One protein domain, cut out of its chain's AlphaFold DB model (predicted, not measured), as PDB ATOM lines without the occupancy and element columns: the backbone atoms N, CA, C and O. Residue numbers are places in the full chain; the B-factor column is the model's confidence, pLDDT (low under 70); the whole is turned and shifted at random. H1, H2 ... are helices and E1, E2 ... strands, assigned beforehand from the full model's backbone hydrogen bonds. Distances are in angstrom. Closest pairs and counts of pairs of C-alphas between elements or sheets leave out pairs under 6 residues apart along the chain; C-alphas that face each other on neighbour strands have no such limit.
ATOM      1  N   GLU A  47      18.991 -12.990  -0.014       83.50
ATOM      2  CA  GLU A  47      19.189 -13.399  -1.402       83.50
ATOM      3  C   GLU A  47      20.424 -14.298  -1.471       83.50
ATOM      4  O   GLU A  47      21.523 -13.898  -1.081       83.50
ATOM      5  N   VAL A  48      20.251 -15.536  -1.929       81.12
ATOM      6  CA  VAL A  48      21.325 -16.536  -1.894       81.12
ATOM      7  C   VAL A  48      22.230 -16.449  -3.131       81.12
ATOM      8  O   VAL A  48      23.423 -16.752  -3.045       81.12
ATOM      9  N   GLY A  49      21.708 -15.970  -4.264       80.25
ATOM     10  CA  GLY A  49      22.450 -15.766  -5.514       80.25
ATOM     11  C   GLY A  49      23.811 -15.077  -5.350       80.25
ATOM     12  O   GLY A  49      24.810 -15.645  -5.800       80.25
ATOM     13  N   PRO A  50      23.917 -13.942  -4.635       79.25
ATOM     14  CA  PRO A  50      25.182 -13.251  -4.371       79.25
ATOM     15  C   PRO A  50      26.229 -14.098  -3.634       79.25
ATOM     16  O   PRO A  50      27.426 -13.975  -3.897       79.25
ATOM     17  N   TYR A  51      25.798 -15.006  -2.752       73.75
ATOM     18  CA  TYR A  51      26.696 -15.923  -2.043       73.75
ATOM     19  C   TYR A  51      27.203 -17.052  -2.949       73.75
ATOM     20  O   TYR A  51      28.239 -17.652  -2.674       73.75
ATOM     21  N   ILE A  52      26.503 -17.356  -4.046       78.75
ATOM     22  CA  ILE A  52      26.844 -18.470  -4.937       78.75
ATOM     23  C   ILE A  52      27.525 -18.007  -6.237       78.75
ATOM     24  O   ILE A  52      28.449 -18.682  -6.699       78.75
ATOM     25  N   GLY A  53      27.056 -16.907  -6.832       62.59
ATOM     26  CA  GLY A  53      27.250 -16.549  -8.239       62.59
ATOM     27  C   GLY A  53      28.580 -15.885  -8.570       62.59
ATOM     28  O   GLY A  53      29.327 -16.396  -9.394       62.59
ATOM     29  N   ALA A  54      28.903 -14.756  -7.964       53.69
ATOM     30  CA  ALA A  54      30.141 -14.033  -8.219       53.69
ATOM     31  C   ALA A  54      30.148 -12.841  -7.281       53.69
ATOM     32  O   ALA A  54      29.173 -12.098  -7.267       53.69
ATOM     33  N   THR A  55      31.254 -12.624  -6.566       46.25
ATOM     34  CA  THR A  55      31.489 -11.440  -5.729       46.25
ATOM     35  C   THR A  55      30.420 -11.197  -4.656       46.25
ATOM     36  O   THR A  55      29.319 -10.735  -4.930       46.25
ATOM     37  N   ALA A  56      30.816 -11.318  -3.386       45.12
ATOM     38  CA  ALA A  56      30.341 -10.360  -2.397       45.12
ATOM     39  C   ALA A  56      30.766  -8.970  -2.905       45.12
ATOM     40  O   ALA A  56      31.851  -8.484  -2.594       45.12
ATOM     41  N   VAL A  57      29.985  -8.380  -3.814       42.88
ATOM     42  CA  VAL A  57      30.130  -6.984  -4.200       42.88
ATOM     43  C   VAL A  57      29.986  -6.245  -2.884       42.88
ATOM     44  O   VAL A  57      28.963  -6.384  -2.210       42.88
ATOM     45  N   GLY A  58      31.049  -5.555  -2.478       40.09
ATOM     46  CA  GLY A  58      31.206  -4.908  -1.175       40.09
ATOM     47  C   GLY A  58      30.243  -3.745  -0.916       40.09
ATOM     48  O   GLY A  58      30.661  -2.734  -0.372       40.09
ATOM     49  N   GLY A  59      28.978  -3.859  -1.329       36.00
ATOM     50  CA  GLY A  59      27.954  -2.828  -1.229       36.00
ATOM     51  C   GLY A  59      26.596  -3.284  -0.682       36.00
ATOM     52  O   GLY A  59      25.818  -2.408  -0.329       36.00
ATOM     53  N   ILE A  60      26.294  -4.590  -0.563       45.50
ATOM     54  CA  ILE A  60      24.997  -5.058   0.001       45.50
ATOM     55  C   ILE A  60      25.154  -5.798   1.341       45.50
ATOM     56  O   ILE A  60      24.232  -5.822   2.152       45.50
ATOM     57  N   ILE A  61      26.347  -6.311   1.656       50.44
ATOM     58  CA  ILE A  61      26.654  -6.816   3.001       50.44
ATOM     59  C   ILE A  61      26.990  -5.602   3.869       50.44
ATOM     60  O   ILE A  61      28.138  -5.172   3.938       50.44
ATOM     61  N   GLY A  62      25.967  -4.986   4.457       39.50
ATOM     62  CA  GLY A  62      26.105  -3.788   5.279       39.50
ATOM     63  C   GLY A  62      27.163  -3.954   6.372       39.50
ATOM     64  O   GLY A  62      26.916  -4.612   7.371       39.50
ATOM     65  N   ASN A  63      28.339  -3.363   6.156       42.12
ATOM     66  CA  ASN A  63      29.332  -2.865   7.118       42.12
ATOM     67  C   ASN A  63      29.612  -3.659   8.423       42.12
ATOM     68  O   ASN A  63      30.070  -3.061   9.399       42.12
ATOM     69  N   ARG A  64      29.330  -4.967   8.515       49.84
ATOM     70  CA  ARG A  64      29.566  -5.700   9.775       49.84
ATOM     71  C   ARG A  64      29.718  -7.215   9.729       49.84
ATOM     72  O   ARG A  64      30.062  -7.770  10.767       49.84
ATOM     73  N   ALA A  65      29.471  -7.890   8.610       60.03
ATOM     74  CA  ALA A  65      29.707  -9.331   8.568       60.03
ATOM     75  C   ALA A  65      31.209  -9.596   8.390       60.03
ATOM     76  O   ALA A  65      31.805  -9.160   7.403       60.03
ATOM     77  N   ASP A  66      31.807 -10.290   9.356       70.56
ATOM     78  CA  ASP A  66      33.182 -10.774   9.277       70.56
ATOM     79  C   ASP A  66      33.408 -11.571   7.975       70.56
ATOM     80  O   ASP A  66      32.545 -12.334   7.525       70.56
ATOM     81  N   ALA A  67      34.572 -11.394   7.343       75.50
ATOM     82  CA  ALA A  67      34.889 -12.060   6.078       75.50
ATOM     83  C   ALA A  67      34.859 -13.596   6.206       75.50
ATOM     84  O   ALA A  67      34.510 -14.290   5.248       75.50
ATOM     85  N   GLY A  68      35.177 -14.125   7.391       78.62
ATOM     86  CA  GLY A  68      35.053 -15.538   7.731       78.62
ATOM     87  C   GLY A  68      33.599 -16.003   7.747       78.62
ATOM     88  O   GLY A  68      33.287 -17.018   7.121       78.62
ATOM     89  N   THR A  69      32.695 -15.234   8.357       79.88
ATOM     90  CA  THR A  69      31.243 -15.497   8.359       79.88
ATOM     91  C   THR A  69      30.683 -15.564   6.938       79.88
ATOM     92  O   THR A  69      29.979 -16.514   6.579       79.88
ATOM     93  N   VAL A  70      31.051 -14.606   6.081       80.94
ATOM     94  CA  VAL A  70      30.618 -14.586   4.673       80.94
ATOM     95  C   VAL A  70      31.167 -15.790   3.905       80.94
ATOM     96  O   VAL A  70      30.423 -16.437   3.163       80.94
ATOM     97  N   ALA A  71      32.445 -16.131   4.087       84.81
ATOM     98  CA  ALA A  71      33.063 -17.285   3.438       84.81
ATOM     99  C   ALA A  71      32.432 -18.614   3.890       84.81
ATOM    100  O   ALA A  71      32.215 -19.510   3.067       84.81
ATOM    101  N   MET A  72      32.097 -18.732   5.177       87.94
ATOM    102  CA  MET A  72      31.418 -19.895   5.742       87.94
ATOM    103  C   MET A  72      30.018 -20.067   5.144       87.94
ATOM    104  O   MET A  72      29.731 -21.128   4.583       87.94
ATOM    105  N   ALA A  73      29.180 -19.026   5.183       87.81
ATOM    106  CA  ALA A  73      27.832 -19.066   4.612       87.81
ATOM    107  C   ALA A  73      27.863 -19.360   3.100       87.81
ATOM    108  O   ALA A  73      27.133 -20.221   2.611       87.81
ATOM    109  N   THR A  74      28.789 -18.728   2.369       89.00
ATOM    110  CA  THR A  74      29.039 -18.988   0.939       89.00
ATOM    111  C   THR A  74      29.337 -20.461   0.672       89.00
ATOM    112  O   THR A  74      28.764 -21.074  -0.235       89.00
ATOM    113  N   ARG A  75      30.226 -21.065   1.469       90.81
ATOM    114  CA  ARG A  75      30.586 -22.476   1.321       90.81
ATOM    115  C   ARG A  75      29.392 -23.390   1.591       90.81
ATOM    116  O   ARG A  75      29.211 -24.350   0.843       90.81
ATOM    117  N   MET A  76      28.594 -23.099   2.617       93.25
ATOM    118  CA  MET A  76      27.383 -23.863   2.935       93.25
ATOM    119  C   MET A  76      26.361 -23.798   1.797       93.25
ATOM    120  O   MET A  76      25.979 -24.837   1.262       93.25
ATOM    121  N   PHE A  77      26.002 -22.600   1.328       92.62
ATOM    122  CA  PHE A  77      25.061 -22.442   0.214       92.62
ATOM    123  C   PHE A  77      25.525 -23.156  -1.057       92.62
ATOM    124  O   PHE A  77      24.742 -23.856  -1.703       92.62
ATOM    125  N   ARG A  78      26.818 -23.056  -1.393       91.75
ATOM    126  CA  ARG A  78      27.389 -23.781  -2.533       91.75
ATOM    127  C   ARG A  78      27.302 -25.296  -2.342       91.75
ATOM    128  O   ARG A  78      26.904 -25.999  -3.266       91.75
ATOM    129  N   SER A  79      27.626 -25.793  -1.150       92.75
ATOM    130  CA  SER A  79      27.616 -27.229  -0.845       92.75
ATOM    131  C   SER A  79      26.201 -27.806  -0.916       92.75
ATOM    132  O   SER A  79      25.997 -28.884  -1.481       92.75
ATOM    133  N   VAL A  80      25.205 -27.069  -0.414       92.81
ATOM    134  CA  VAL A  80      23.787 -27.431  -0.537       92.81
ATOM    135  C   VAL A  80      23.358 -27.447  -2.001       92.81
ATOM    136  O   VAL A  80      22.849 -28.467  -2.464       92.81
ATOM    137  N   ARG A  81      23.634 -26.374  -2.757       91.62
ATOM    138  CA  ARG A  81      23.293 -26.290  -4.185       91.62
ATOM    139  C   ARG A  81      23.908 -27.432  -4.987       91.62
ATOM    140  O   ARG A  81      23.244 -28.011  -5.841       91.62
ATOM    141  N   GLU A  82      25.169 -27.774  -4.741       91.50
ATOM    142  CA  GLU A  82      25.837 -28.863  -5.453       91.50
ATOM    143  C   GLU A  82      25.238 -30.236  -5.129       91.50
ATOM    144  O   GLU A  82      25.062 -31.047  -6.039       91.50
ATOM    145  N   ARG A  83      24.917 -30.513  -3.857       91.69
ATOM    146  CA  ARG A  83      24.238 -31.764  -3.474       91.69
ATOM    147  C   ARG A  83      22.863 -31.861  -4.118       91.69
ATOM    148  O   ARG A  83      22.570 -32.876  -4.749       91.69
ATOM    149  N   TRP A  84      22.097 -30.776  -4.057       92.56
ATOM    150  CA  TRP A  84      20.802 -30.686  -4.708       92.56
ATOM    151  C   TRP A  84      20.924 -30.925  -6.218       92.56
ATOM    152  O   TRP A  84      20.264 -31.810  -6.749       92.56
ATOM    153  N   ARG A  85      21.855 -30.254  -6.910       90.31
ATOM    154  CA  ARG A  85      22.101 -30.449  -8.352       90.31
ATOM    155  C   ARG A  85      22.490 -31.872  -8.732       90.31
ATOM    156  O   ARG A  85      22.140 -32.306  -9.823       90.31
ATOM    157  N   ARG A  86      23.233 -32.578  -7.877       90.75
ATOM    158  CA  ARG A  86      23.611 -33.981  -8.116       90.75
ATOM    159  C   ARG A  86      22.432 -34.937  -7.946       90.75
ATOM    160  O   ARG A  86      22.408 -35.973  -8.600       90.75
ATOM    161  N   ARG A  87      21.492 -34.610  -7.059       89.38
ATOM    162  CA  ARG A  87      20.316 -35.434  -6.753       89.38
ATOM    163  C   ARG A  87      19.115 -35.121  -7.646       89.38
ATOM    164  O   ARG A  87      18.312 -36.015  -7.895       89.38
ATOM    165  N   ARG A  88      18.957 -33.862  -8.064       85.12
ATOM    166  CA  ARG A  88      17.734 -33.376  -8.707       85.12
ATOM    167  C   ARG A  88      17.459 -34.118 -10.011       85.12
ATOM    168  O   ARG A  88      18.349 -34.296 -10.841       85.12
ATOM    169  N   VAL A  89      16.200 -34.500 -10.185       80.56
ATOM    170  CA  VAL A  89      15.678 -35.089 -11.426       80.56
ATOM    171  C   VAL A  89      14.886 -34.045 -12.222       80.56
ATOM    172  O   VAL A  89      14.881 -34.088 -13.449       80.56
ATOM    173  N   ALA A  90      14.282 -33.075 -11.531       81.00
ATOM    174  CA  ALA A  90      13.557 -31.941 -12.096       81.00
ATOM    175  C   ALA A  90      14.086 -30.610 -11.536       81.00
ATOM    176  O   ALA A  90      14.794 -30.582 -10.526       81.00
ATOM    177  N   GLU A  91      13.759 -29.507 -12.208       74.88
ATOM    178  CA  GLU A  91      14.213 -28.164 -11.828       74.88
ATOM    179  C   GLU A  91      13.621 -27.684 -10.496       74.88
ATOM    180  O   GLU A  91      14.339 -27.069  -9.714       74.88
ATOM    181  N   ASP A  92      12.382 -28.073 -10.199       77.56
ATOM    182  CA  ASP A  92      11.659 -27.716  -8.970       77.56
ATOM    183  C   ASP A  92      11.724 -28.801  -7.886       77.56
ATOM    184  O   ASP A  92      10.958 -28.780  -6.923       77.56
ATOM    185  N   GLU A  93      12.622 -29.785  -8.032       86.00
ATOM    186  CA  GLU A  93      12.791 -30.828  -7.020       86.00
ATOM    187  C   GLU A  93      13.076 -30.165  -5.659       86.00
ATOM    188  O   GLU A  93      14.019 -29.375  -5.545       86.00
ATOM    189  N   PRO A  94      12.301 -30.455  -4.601       88.69
ATOM    190  CA  PRO A  94      12.515 -29.817  -3.314       88.69
ATOM    191  C   PRO A  94      13.860 -30.233  -2.707       88.69
ATOM    192  O   PRO A  94      14.382 -31.335  -2.937       88.69
ATOM    193  N   LEU A  95      14.412 -29.361  -1.863       91.00
ATOM    194  CA  LEU A  95      15.558 -29.719  -1.032       91.00
ATOM    195  C   LEU A  95      15.197 -30.900  -0.118       91.00
ATOM    196  O   LEU A  95      14.036 -31.099   0.256       91.00
ATOM    197  N   SER A  96      16.196 -31.699   0.244       94.00
ATOM    198  CA  SER A  96      16.061 -32.648   1.344       94.00
ATOM    199  C   SER A  96      15.968 -31.894   2.673       94.00
ATOM    200  O   SER A  96      16.293 -30.708   2.756       94.00
ATOM    201  N   ARG A  97      15.550 -32.584   3.738       94.69
ATOM    202  CA  ARG A  97      15.478 -31.985   5.077       94.69
ATOM    203  C   ARG A  97      16.832 -31.418   5.515       94.69
ATOM    204  O   ARG A  97      16.890 -30.285   5.975       94.69
ATOM    205  N   ASP A  98      17.908 -32.184   5.349       95.06
ATOM    206  CA  ASP A  98      19.265 -31.762   5.722       95.06
ATOM    207  C   ASP A  98      19.760 -30.588   4.874       95.06
ATOM    208  O   ASP A  98      20.363 -29.654   5.395       95.06
ATOM    209  N   GLU A  99      19.469 -30.604   3.571       94.56
ATOM    210  CA  GLU A  99      19.793 -29.503   2.664       94.56
ATOM    211  C   GLU A  99      19.065 -28.210   3.066       94.56
ATOM    212  O   GLU A  99      19.678 -27.144   3.098       94.56
ATOM    213  N   ALA A 100      17.782 -28.303   3.427       94.19
ATOM    214  CA  ALA A 100      16.989 -27.167   3.878       94.19
ATOM    215  C   ALA A 100      17.454 -26.622   5.235       94.19
ATOM    216  O   ALA A 100      17.544 -25.408   5.406       94.19
ATOM    217  N   VAL A 101      17.786 -27.499   6.188       95.50
ATOM    218  CA  VAL A 101      18.336 -27.091   7.489       95.50
ATOM    219  C   VAL A 101      19.683 -26.397   7.312       95.50
ATOM    220  O   VAL A 101      19.896 -25.338   7.888       95.50
ATOM    221  N   GLU A 102      20.577 -26.936   6.484       95.12
ATOM    222  CA  GLU A 102      21.879 -26.316   6.229       95.12
ATOM    223  C   GLU A 102      21.742 -24.965   5.512       95.12
ATOM    224  O   GLU A 102      22.427 -24.010   5.877       95.12
ATOM    225  N   ALA A 103      20.810 -24.841   4.559       93.75
ATOM    226  CA  ALA A 103      20.486 -23.560   3.930       93.75
ATOM    227  C   ALA A 103      19.913 -22.546   4.937       93.75
ATOM    228  O   ALA A 103      20.285 -21.372   4.911       93.75
ATOM    229  N   ALA A 104      19.049 -22.993   5.853       94.00
ATOM    230  CA  ALA A 104      18.491 -22.148   6.903       94.00
ATOM    231  C   ALA A 104      19.562 -21.676   7.900       94.00
ATOM    232  O   ALA A 104      19.595 -20.500   8.255       94.00
ATOM    233  N   THR A 105      20.468 -22.567   8.307       93.94
ATOM    234  CA  THR A 105      21.624 -22.238   9.152       93.94
ATOM    235  C   THR A 105      22.532 -21.228   8.461       93.94
ATOM    236  O   THR A 105      22.889 -20.221   9.065       93.94
ATOM    237  N   ALA A 106      22.860 -21.443   7.184       92.12
ATOM    238  CA  ALA A 106      23.660 -20.498   6.412       92.12
ATOM    239  C   ALA A 106      22.996 -19.114   6.367       92.12
ATOM    240  O   ALA A 106      23.661 -18.116   6.630       92.12
ATOM    241  N   ALA A 107      21.682 -19.051   6.131       90.31
ATOM    242  CA  ALA A 107      20.929 -17.800   6.161       90.31
ATOM    243  C   ALA A 107      20.979 -17.121   7.539       90.31
ATOM    244  O   ALA A 107      21.258 -15.928   7.610       90.31
ATOM    245  N   ALA A 108      20.799 -17.858   8.639       89.62
ATOM    246  CA  ALA A 108      20.919 -17.295   9.985       89.62
ATOM    247  C   ALA A 108      22.332 -16.736  10.258       89.62
ATOM    248  O   ALA A 108      22.470 -15.629  10.773       89.62
ATOM    249  N   ILE A 109      23.389 -17.428   9.828       89.50
ATOM    250  CA  ILE A 109      24.773 -16.941   9.951       89.50
ATOM    251  C   ILE A 109      24.956 -15.600   9.219       89.50
ATOM    252  O   ILE A 109      25.576 -14.685   9.756       89.50
ATOM    253  N   THR A 110      24.362 -15.429   8.027       84.69
ATOM    254  CA  THR A 110      24.426 -14.138   7.305       84.69
ATOM    255  C   THR A 110      23.750 -12.983   8.045       84.69
ATOM    256  O   THR A 110      24.075 -11.828   7.781       84.69
ATOM    257  N   GLN A 111      22.847 -13.291   8.978       83.62
ATOM    258  CA  GLN A 111      22.133 -12.316   9.800       83.62
ATOM    259  C   GLN A 111      22.825 -12.014  11.139       83.62
ATOM    260  O   GLN A 111      22.293 -11.240  11.925       83.62
ATOM    261  N   GLY A 112      24.014 -12.574  11.397       83.25
ATOM    262  CA  GLY A 112      24.782 -12.305  12.622       83.25
ATOM    263  C   GLY A 112      24.461 -13.233  13.799       83.25
ATOM    264  O   GLY A 112      24.810 -12.934  14.942       83.25
ATOM    265  N   TYR A 113      23.798 -14.364  13.541       87.19
ATOM    266  CA  TYR A 113      23.627 -15.410  14.550       87.19
ATOM    267  C   TYR A 113      24.894 -16.255  14.699       87.19
ATOM    268  O   TYR A 113      25.560 -16.588  13.716       87.19
ATOM    269  N   VAL A 114      25.202 -16.635  15.941       87.62
ATOM    270  CA  VAL A 114      26.430 -17.364  16.280       87.62
ATOM    271  C   VAL A 114      26.356 -18.794  15.726       87.62
ATOM    272  O   VAL A 114      25.450 -19.530  16.128       87.62
ATOM    273  N   PRO A 115      27.299 -19.241  14.875       87.62
ATOM    274  CA  PRO A 115      27.230 -20.555  14.232       87.62
ATOM    275  C   PRO A 115      27.076 -21.727  15.209       87.62
ATOM    276  O   PRO A 115      26.214 -22.578  15.009       87.62
ATOM    277  N   ASP A 116      27.848 -21.734  16.298       87.88
ATOM    278  CA  ASP A 116      27.839 -22.812  17.301       87.88
ATOM    279  C   ASP A 116      26.560 -22.850  18.155       87.88
ATOM    280  O   ASP A 116      26.294 -23.830  18.850       87.88
ATOM    281  N   SER A 117      25.750 -21.791  18.104       88.31
ATOM    282  CA  SER A 117      24.472 -21.710  18.818       88.31
ATOM    283  C   SER A 117      23.290 -22.239  18.004       88.31
ATOM    284  O   SER A 117      22.221 -22.483  18.566       88.31
ATOM    285  N   LEU A 118      23.461 -22.397  16.687       91.31
ATOM    286  CA  LEU A 118      22.373 -22.717  15.773       91.31
ATOM    287  C   LEU A 118      22.014 -24.200  15.851       91.31
ATOM    288  O   LEU A 118      22.792 -25.074  15.474       91.31
ATOM    289  N   ALA A 119      20.789 -24.485  16.287       93.12
ATOM    290  CA  ALA A 119      20.259 -25.840  16.356       93.12
ATOM    291  C   ALA A 119      18.852 -25.909  15.763       93.12
ATOM    292  O   ALA A 119      17.950 -25.185  16.186       93.12
ATOM    293  N   ALA A 120      18.635 -26.816  14.809       93.88
ATOM    294  CA  ALA A 120      17.307 -27.047  14.254       93.88
ATOM    295  C   ALA A 120      16.418 -27.779  15.265       93.88
ATOM    296  O   ALA A 120      16.710 -28.902  15.672       93.88
ATOM    297  N   VAL A 121      15.317 -27.135  15.644       93.94
ATOM    298  CA  VAL A 121      14.285 -27.692  16.525       93.94
ATOM    299  C   VAL A 121      13.294 -28.507  15.704       93.94
ATOM    300  O   VAL A 121      12.976 -29.642  16.050       93.94
ATOM    301  N   THR A 122      12.831 -27.942  14.590       94.38
ATOM    302  CA  THR A 122      11.955 -28.629  13.638       94.38
ATOM    303  C   THR A 122      12.278 -28.213  12.207       94.38
ATOM    304  O   THR A 122      12.865 -27.157  11.967       94.38
ATOM    305  N   ALA A 123      11.901 -29.063  11.261       95.50
ATOM    306  CA  ALA A 123      11.964 -28.779   9.838       95.50
ATOM    307  C   ALA A 123      10.813 -29.521   9.167       95.50
ATOM    308  O   ALA A 123      10.803 -30.755   9.143       95.50
ATOM    309  N   GLU A 124       9.858 -28.758   8.652       95.81
ATOM    310  CA  GLU A 124       8.630 -29.258   8.042       95.81
ATOM    311  C   GLU A 124       8.544 -28.759   6.604       95.81
ATOM    312  O   GLU A 124       8.932 -27.626   6.311       95.81
ATOM    313  N   ARG A 125       8.060 -29.615   5.704       95.19
ATOM    314  CA  ARG A 125       7.875 -29.286   4.293       95.19
ATOM    315  C   ARG A 125       6.392 -29.199   3.989       95.19
ATOM    316  O   ARG A 125       5.650 -30.101   4.373       95.19
ATOM    317  N   ASP A 126       5.984 -28.146   3.298       91.38
ATOM    318  CA  ASP A 126       4.614 -28.016   2.816       91.38
ATOM    319  C   ASP A 126       4.382 -28.776   1.496       91.38
ATOM    320  O   ASP A 126       5.287 -29.392   0.922       91.38
ATOM    321  N   GLU A 127       3.138 -28.750   1.019       88.12
ATOM    322  CA  GLU A 127       2.730 -29.405  -0.231       88.12
ATOM    323  C   GLU A 127       3.360 -28.759  -1.475       88.12
ATOM    324  O   GLU A 127       3.513 -29.424  -2.498       88.12
ATOM    325  N   ALA A 128       3.774 -27.491  -1.380       86.88
ATOM    326  CA  ALA A 128       4.465 -26.765  -2.441       86.88
ATOM    327  C   ALA A 128       5.980 -27.042  -2.463       86.88
ATOM    328  O   ALA A 128       6.687 -26.542  -3.336       86.88
ATOM    329  N   GLY A 129       6.500 -27.837  -1.522       87.19
ATOM    330  CA  GLY A 129       7.920 -28.164  -1.423       87.19
ATOM    331  C   GLY A 129       8.760 -27.120  -0.681       87.19
ATOM    332  O   GLY A 129       9.980 -27.284  -0.601       87.19
ATOM    333  N   MET A 130       8.139 -26.083  -0.112       92.38
ATOM    334  CA  MET A 130       8.808 -25.101   0.736       92.38
ATOM    335  C   MET A 130       9.078 -25.699   2.112       92.38
ATOM    336  O   MET A 130       8.229 -26.349   2.723       92.38
ATOM    337  N   TRP A 131      10.272 -25.433   2.628       95.12
ATOM    338  CA  TRP A 131      10.654 -25.811   3.976       95.12
ATOM    339  C   TRP A 131      10.449 -24.660   4.950       95.12
ATOM    340  O   TRP A 131      10.882 -23.533   4.707       95.12
ATOM    341  N   VAL A 132       9.846 -24.972   6.091       94.69
ATOM    342  CA  VAL A 132       9.822 -24.124   7.278       94.69
ATOM    343  C   VAL A 132      10.722 -24.776   8.321       94.69
ATOM    344  O   VAL A 132      10.410 -25.840   8.856       94.69
ATOM    345  N   VAL A 133      11.853 -24.140   8.599       95.31
ATOM    346  CA  VAL A 133      12.836 -24.593   9.586       95.31
ATOM    347  C   VAL A 133      12.753 -23.684  10.802       95.31
ATOM    348  O   VAL A 133      12.826 -22.465  10.669       95.31
ATOM    349  N   ILE A 134      12.605 -24.269  11.989       95.06
ATOM    350  CA  ILE A 134      12.712 -23.532  13.249       95.06
ATOM    351  C   ILE A 134      14.094 -23.792  13.832       95.06
ATOM    352  O   ILE A 134      14.420 -24.932  14.172       95.06
ATOM    353  N   LEU A 135      14.896 -22.741  13.954       94.12
ATOM    354  CA  LEU A 135      16.208 -22.771  14.589       94.12
ATOM    355  C   LEU A 135      16.104 -22.169  15.990       94.12
ATOM    356  O   LEU A 135      15.413 -21.178  16.199       94.12
ATOM    357  N   ARG A 136      16.815 -22.749  16.947       93.00
ATOM    358  CA  ARG A 136      17.235 -22.059  18.164       93.00
ATOM    359  C   ARG A 136      18.581 -21.406  17.868       93.00
ATOM    360  O   ARG A 136      19.438 -22.075  17.297       93.00
ATOM    361  N   ALA A 137      18.753 -20.145  18.240       90.62
ATOM    362  CA  ALA A 137      19.959 -19.373  17.963       90.62
ATOM    363  C   ALA A 137      20.281 -18.422  19.121       90.62
ATOM    364  O   ALA A 137      19.385 -18.035  19.861       90.62
ATOM    365  N   SER A 138      21.537 -18.017  19.259       86.88
ATOM    366  CA  SER A 138      21.920 -16.825  20.018       86.88
ATOM    367  C   SER A 138      22.510 -15.797  19.061       86.88
ATOM    368  O   SER A 138      23.253 -16.143  18.136       86.88
ATOM    369  N   HIS A 139      22.192 -14.529  19.278       81.88
ATOM    370  CA  HIS A 139      22.711 -13.433  18.472       81.88
ATOM    371  C   HIS A 139      23.966 -12.840  19.125       81.88
ATOM    372  O   HIS A 139      23.998 -12.677  20.335       81.88
ATOM    373  N   GLU A 140      24.992 -12.439  18.368       73.50
ATOM    374  CA  GLU A 140      26.246 -11.915  18.959       73.50
ATOM    375  C   GLU A 140      26.051 -10.687  19.867       73.50
ATOM    376  O   GLU A 140      26.893 -10.372  20.704       73.50
ATOM    377  N   ARG A 141      24.940  -9.965  19.686       73.69
ATOM    378  CA  ARG A 141      24.590  -8.777  20.480       73.69
ATOM    379  C   ARG A 141      23.613  -9.031  21.624       73.69
ATOM    380  O   ARG A 141      23.267  -8.070  22.302       73.69
ATOM    381  N   SER A 142      23.139 -10.261  21.793       73.56
ATOM    382  CA  SER A 142      22.171 -10.614  22.828       73.56
ATOM    383  C   SER A 142      22.601 -11.884  23.550       73.56
ATOM    384  O   SER A 142      23.019 -12.857  22.932       73.56
ATOM    385  N   GLU A 143      22.475 -11.888  24.872       71.94
ATOM    386  CA  GLU A 143      22.684 -13.092  25.685       71.94
ATOM    387  C   GLU A 143      21.434 -13.996  25.701       71.94
ATOM    388  O   GLU A 143      21.449 -15.085  26.281       71.94
ATOM    389  N   GLU A 144      20.348 -13.560  25.056       80.94
ATOM    390  CA  GLU A 144      19.093 -14.295  24.963       80.94
ATOM    391  C   GLU A 144      19.091 -15.293  23.798       80.94
ATOM    392  O   GLU A 144      19.729 -15.113  22.758       80.94
ATOM    393  N   TRP A 145      18.359 -16.389  24.002       83.38
ATOM    394  CA  TRP A 145      18.131 -17.394  22.972       83.38
ATOM    395  C   TRP A 145      16.903 -17.020  22.149       83.38
ATOM    396  O   TRP A 145      15.793 -17.019  22.677       83.38
ATOM    397  N   ASP A 146      17.099 -16.827  20.853       85.19
ATOM    398  CA  ASP A 146      16.041 -16.558  19.889       85.19
ATOM    399  C   ASP A 146      15.534 -17.848  19.240       85.19
ATOM    400  O   ASP A 146      16.269 -18.833  19.050       85.19
ATOM    401  N   ARG A 147      14.262 -17.831  18.834       90.19
ATOM    402  CA  ARG A 147      13.725 -18.799  17.878       90.19
ATOM    403  C   ARG A 147      13.625 -18.138  16.517       90.19
ATOM    404  O   ARG A 147      12.991 -17.107  16.364       90.19
ATOM    405  N   LEU A 148      14.227 -18.750  15.508       90.56
ATOM    406  CA  LEU A 148      14.190 -18.252  14.141       90.56
ATOM    407  C   LEU A 148      13.307 -19.153  13.309       90.56
ATOM    408  O   LEU A 148      13.572 -20.347  13.180       90.56
ATOM    409  N   ARG A 149      12.287 -18.571  12.694       91.69
ATOM    410  CA  ARG A 149      11.516 -19.226  11.649       91.69
ATOM    411  C   ARG A 149      12.115 -18.878  10.298       91.69
ATOM    412  O   ARG A 149      12.028 -17.738   9.848       91.69
ATOM    413  N   VAL A 150      12.689 -19.877   9.640       91.75
ATOM    414  CA  VAL A 150      13.343 -19.738   8.342       91.75
ATOM    415  C   VAL A 150      12.524 -20.426   7.258       91.75
ATOM    416  O   VAL A 150      12.153 -21.590   7.400       91.75
ATOM    417  N   ARG A 151      12.232 -19.708   6.172       91.81
ATOM    418  CA  ARG A 151      11.537 -20.245   4.997       91.81
ATOM    419  C   ARG A 151      12.512 -20.438   3.849       91.81
ATOM    420  O   ARG A 151      13.097 -19.460   3.390       91.81
ATOM    421  N   VAL A 152      12.637 -21.674   3.378       92.06
ATOM    422  CA  VAL A 152      13.519 -22.050   2.269       92.06
ATOM    423  C   VAL A 152      12.659 -22.555   1.106       92.06
ATOM    424  O   VAL A 152      11.959 -23.557   1.275       92.06
ATOM    425  N   PRO A 153      12.658 -21.873  -0.053       89.88
ATOM    426  CA  PRO A 153      11.875 -22.305  -1.207       89.88
ATOM    427  C   PRO A 153      12.456 -23.588  -1.834       89.88
ATOM    428  O   PRO A 153      13.639 -23.884  -1.635       89.88
ATOM    429  N   PRO A 154      11.650 -24.359  -2.587       88.38
ATOM    430  CA  PRO A 154      12.152 -25.460  -3.409       88.38
ATOM    431  C   PRO A 154      13.026 -24.943  -4.570       88.38
ATOM    432  O   PRO A 154      13.003 -23.756  -4.890       88.38
ATOM    433  N   GLY A 155      13.772 -25.841  -5.223       86.94
ATOM    434  CA  GLY A 155      14.526 -25.524  -6.442       86.94
ATOM    435  C   GLY A 155      15.986 -25.094  -6.230       86.94
ATOM    436  O   GLY A 155      16.627 -25.439  -5.232       86.94
ATOM    437  N   ASP A 156      16.544 -24.374  -7.216       86.06
ATOM    438  CA  ASP A 156      17.942 -23.925  -7.190       86.06
ATOM    439  C   ASP A 156      18.120 -22.766  -6.204       86.06
ATOM    440  O   ASP A 156      17.650 -21.651  -6.431       86.06
ATOM    441  N   LEU A 157      18.888 -23.011  -5.140       84.44
ATOM    442  CA  LEU A 157      19.195 -21.993  -4.144       84.44
ATOM    443  C   LEU A 157      19.837 -20.726  -4.714       84.44
ATOM    444  O   LEU A 157      19.719 -19.689  -4.086       84.44
ATOM    445  N   ALA A 158      20.509 -20.745  -5.866       83.75
ATOM    446  CA  ALA A 158      21.063 -19.497  -6.405       83.75
ATOM    447  C   ALA A 158      20.002 -18.490  -6.861       83.75
ATOM    448  O   ALA A 158      20.293 -17.301  -6.886       83.75
ATOM    449  N   GLU A 159      18.796 -18.954  -7.166       81.00
ATOM    450  CA  GLU A 159      17.664 -18.095  -7.522       81.00
ATOM    451  C   GLU A 159      16.725 -17.894  -6.316       81.00
ATOM    452  O   GLU A 159      15.683 -17.247  -6.414       81.00
ATOM    453  N   ALA A 160      17.073 -18.468  -5.156       82.69
ATOM    454  CA  ALA A 160      16.230 -18.475  -3.975       82.69
ATOM    455  C   ALA A 160      16.401 -17.219  -3.116       82.69
ATOM    456  O   ALA A 160      17.506 -16.724  -2.869       82.69
ATOM    457  N   THR A 161      15.273 -16.788  -2.558       85.75
ATOM    458  CA  THR A 161      15.209 -15.824  -1.461       85.75
ATOM    459  C   THR A 161      14.754 -16.544  -0.196       85.75
ATOM    460  O   THR A 161      13.667 -17.123  -0.163       85.75
ATOM    461  N   ILE A 162      15.589 -16.527   0.842       86.81
ATOM    462  CA  ILE A 162      15.302 -17.135   2.144       86.81
ATOM    463  C   ILE A 162      14.823 -16.050   3.107       86.81
ATOM    464  O   ILE A 162      15.444 -14.996   3.234       86.81
ATOM    465  N   PHE A 163      13.731 -16.323   3.817       84.94
ATOM    466  CA  PHE A 163      13.180 -15.401   4.812       84.94
ATOM    467  C   PHE A 163      13.502 -15.896   6.214       84.94
ATOM    468  O   PHE A 163      13.172 -17.036   6.539       84.94
ATOM    469  N   VAL A 164      14.086 -15.039   7.048       85.62
ATOM    470  CA  VAL A 164      14.386 -15.303   8.458       85.62
ATOM    471  C   VAL A 164      13.529 -14.374   9.315       85.62
ATOM    472  O   VAL A 164      13.548 -13.156   9.143       85.62
ATOM    473  N   VAL A 165      12.747 -14.957  10.222       85.19
ATOM    474  CA  VAL A 165      11.845 -14.229  11.118       85.19
ATOM    475  C   VAL A 165      12.167 -14.614  12.565       85.19
ATOM    476  O   VAL A 165      11.946 -15.776  12.922       85.19
ATOM    477  N   PRO A 166      12.689 -13.689  13.389       81.88
ATOM    478  CA  PRO A 166      12.804 -13.888  14.834       81.88
ATOM    479  C   PRO A 166      11.414 -14.064  15.467       81.88
ATOM    480  O   PRO A 166      10.438 -13.490  14.985       81.88
ATOM    481  N   SER A 167      11.296 -14.907  16.489       72.69
ATOM    482  CA  SER A 167      10.044 -15.275  17.173       72.69
ATOM    483  C   SER A 167      10.227 -15.350  18.676       72.69
ATOM    484  O   SER A 167      11.315 -15.803  19.101       72.69
TER     485      SER A 167
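What this domain is: This is residues 47 to 167 of the 167 residues of an uncharacterized protein of Actinomadura sp. WAC 06369 (UniProt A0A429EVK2). A twisted sheet of four strands has helix H3 packed on one face, and the longer helix H2 lies on the side of H3 away from the sheet, so that H3 is sandwiched between H2 and the strands. The short helix H1 packs on H2, and the loop of residues 53 to 66 runs round the outside of this helical end; no named helix lies on the sheet's other face. The printed part has 121 residues, with three named helices and then four named strands, H1 H2 H3 E1 E2 E3 E4, and its class is mixed. The sheet's order is E1, E2, E3, E4, all antiparallel. The whole is compact, with a radius of gyration of the C-alphas of 13.8 A and spans of 42 by 32 by 19 A.

How they stand to each other: H1, residues 49 to 52, touches H2, residues 67 to 87, which touches H1 with its residues 70 to 78 alone; the closest C-alphas are those of Tyr 51 and Thr 74, 4.9 A apart. H2 touches H3, residues 97 to 110, closest at the C-alphas of Ala 73 and Ala 106, 4.8 A; this helical hairpin has a shallow tilt of 21 degrees, opposite ways. Every O i to N i+4 pair is within hydrogen-bond range in H2 and H3; H1 is too short for such a pair. E1, residues 119 to 125, E2, residues 131 to 138, E3, residues 145 to 152, and E4, residues 161 to 166, form a meander, each strand the antiparallel neighbour of the one before. In hydrogen-bond range are N 121 and O 134 at 2.8 A between E1 and E2, N 133 and O 150 at 2.8 A between E2 and E3, and N 149 and O 165 at 2.8 A between E3 and E4. H3 is on this sheet, making two layers, a helix on one face of a sheet; the C-alphas of Ala 104 and Val 150 are the closest of H3 and E3, 5.9 A apart. H2 is not on the sheet. H1 and E4 are only just apart, closest 8.3 A.

Where its parts are: H1 begins at C-alpha 49, (22.450, -15.766, -5.514). H2 is 30.4 A long, from C-alpha 67 at (34.889, -12.060, 6.078), and H3 is 20.1 A long. E1 measures 17.6 A, E2 21.6 A, E3 21.7 A and E4 16.6 A, ending at C-alpha 166, (12.804, -13.888, 14.834).

The domain as a whole: The two C-alphas farthest apart, of Val 89 and Glu 143, are 43.7 A apart. The printed part has no cut. The link from H1 to H2 is long, 14 residues. Residues 53 to 65 have pLDDT under 70; the mean of the printed part is 83.1.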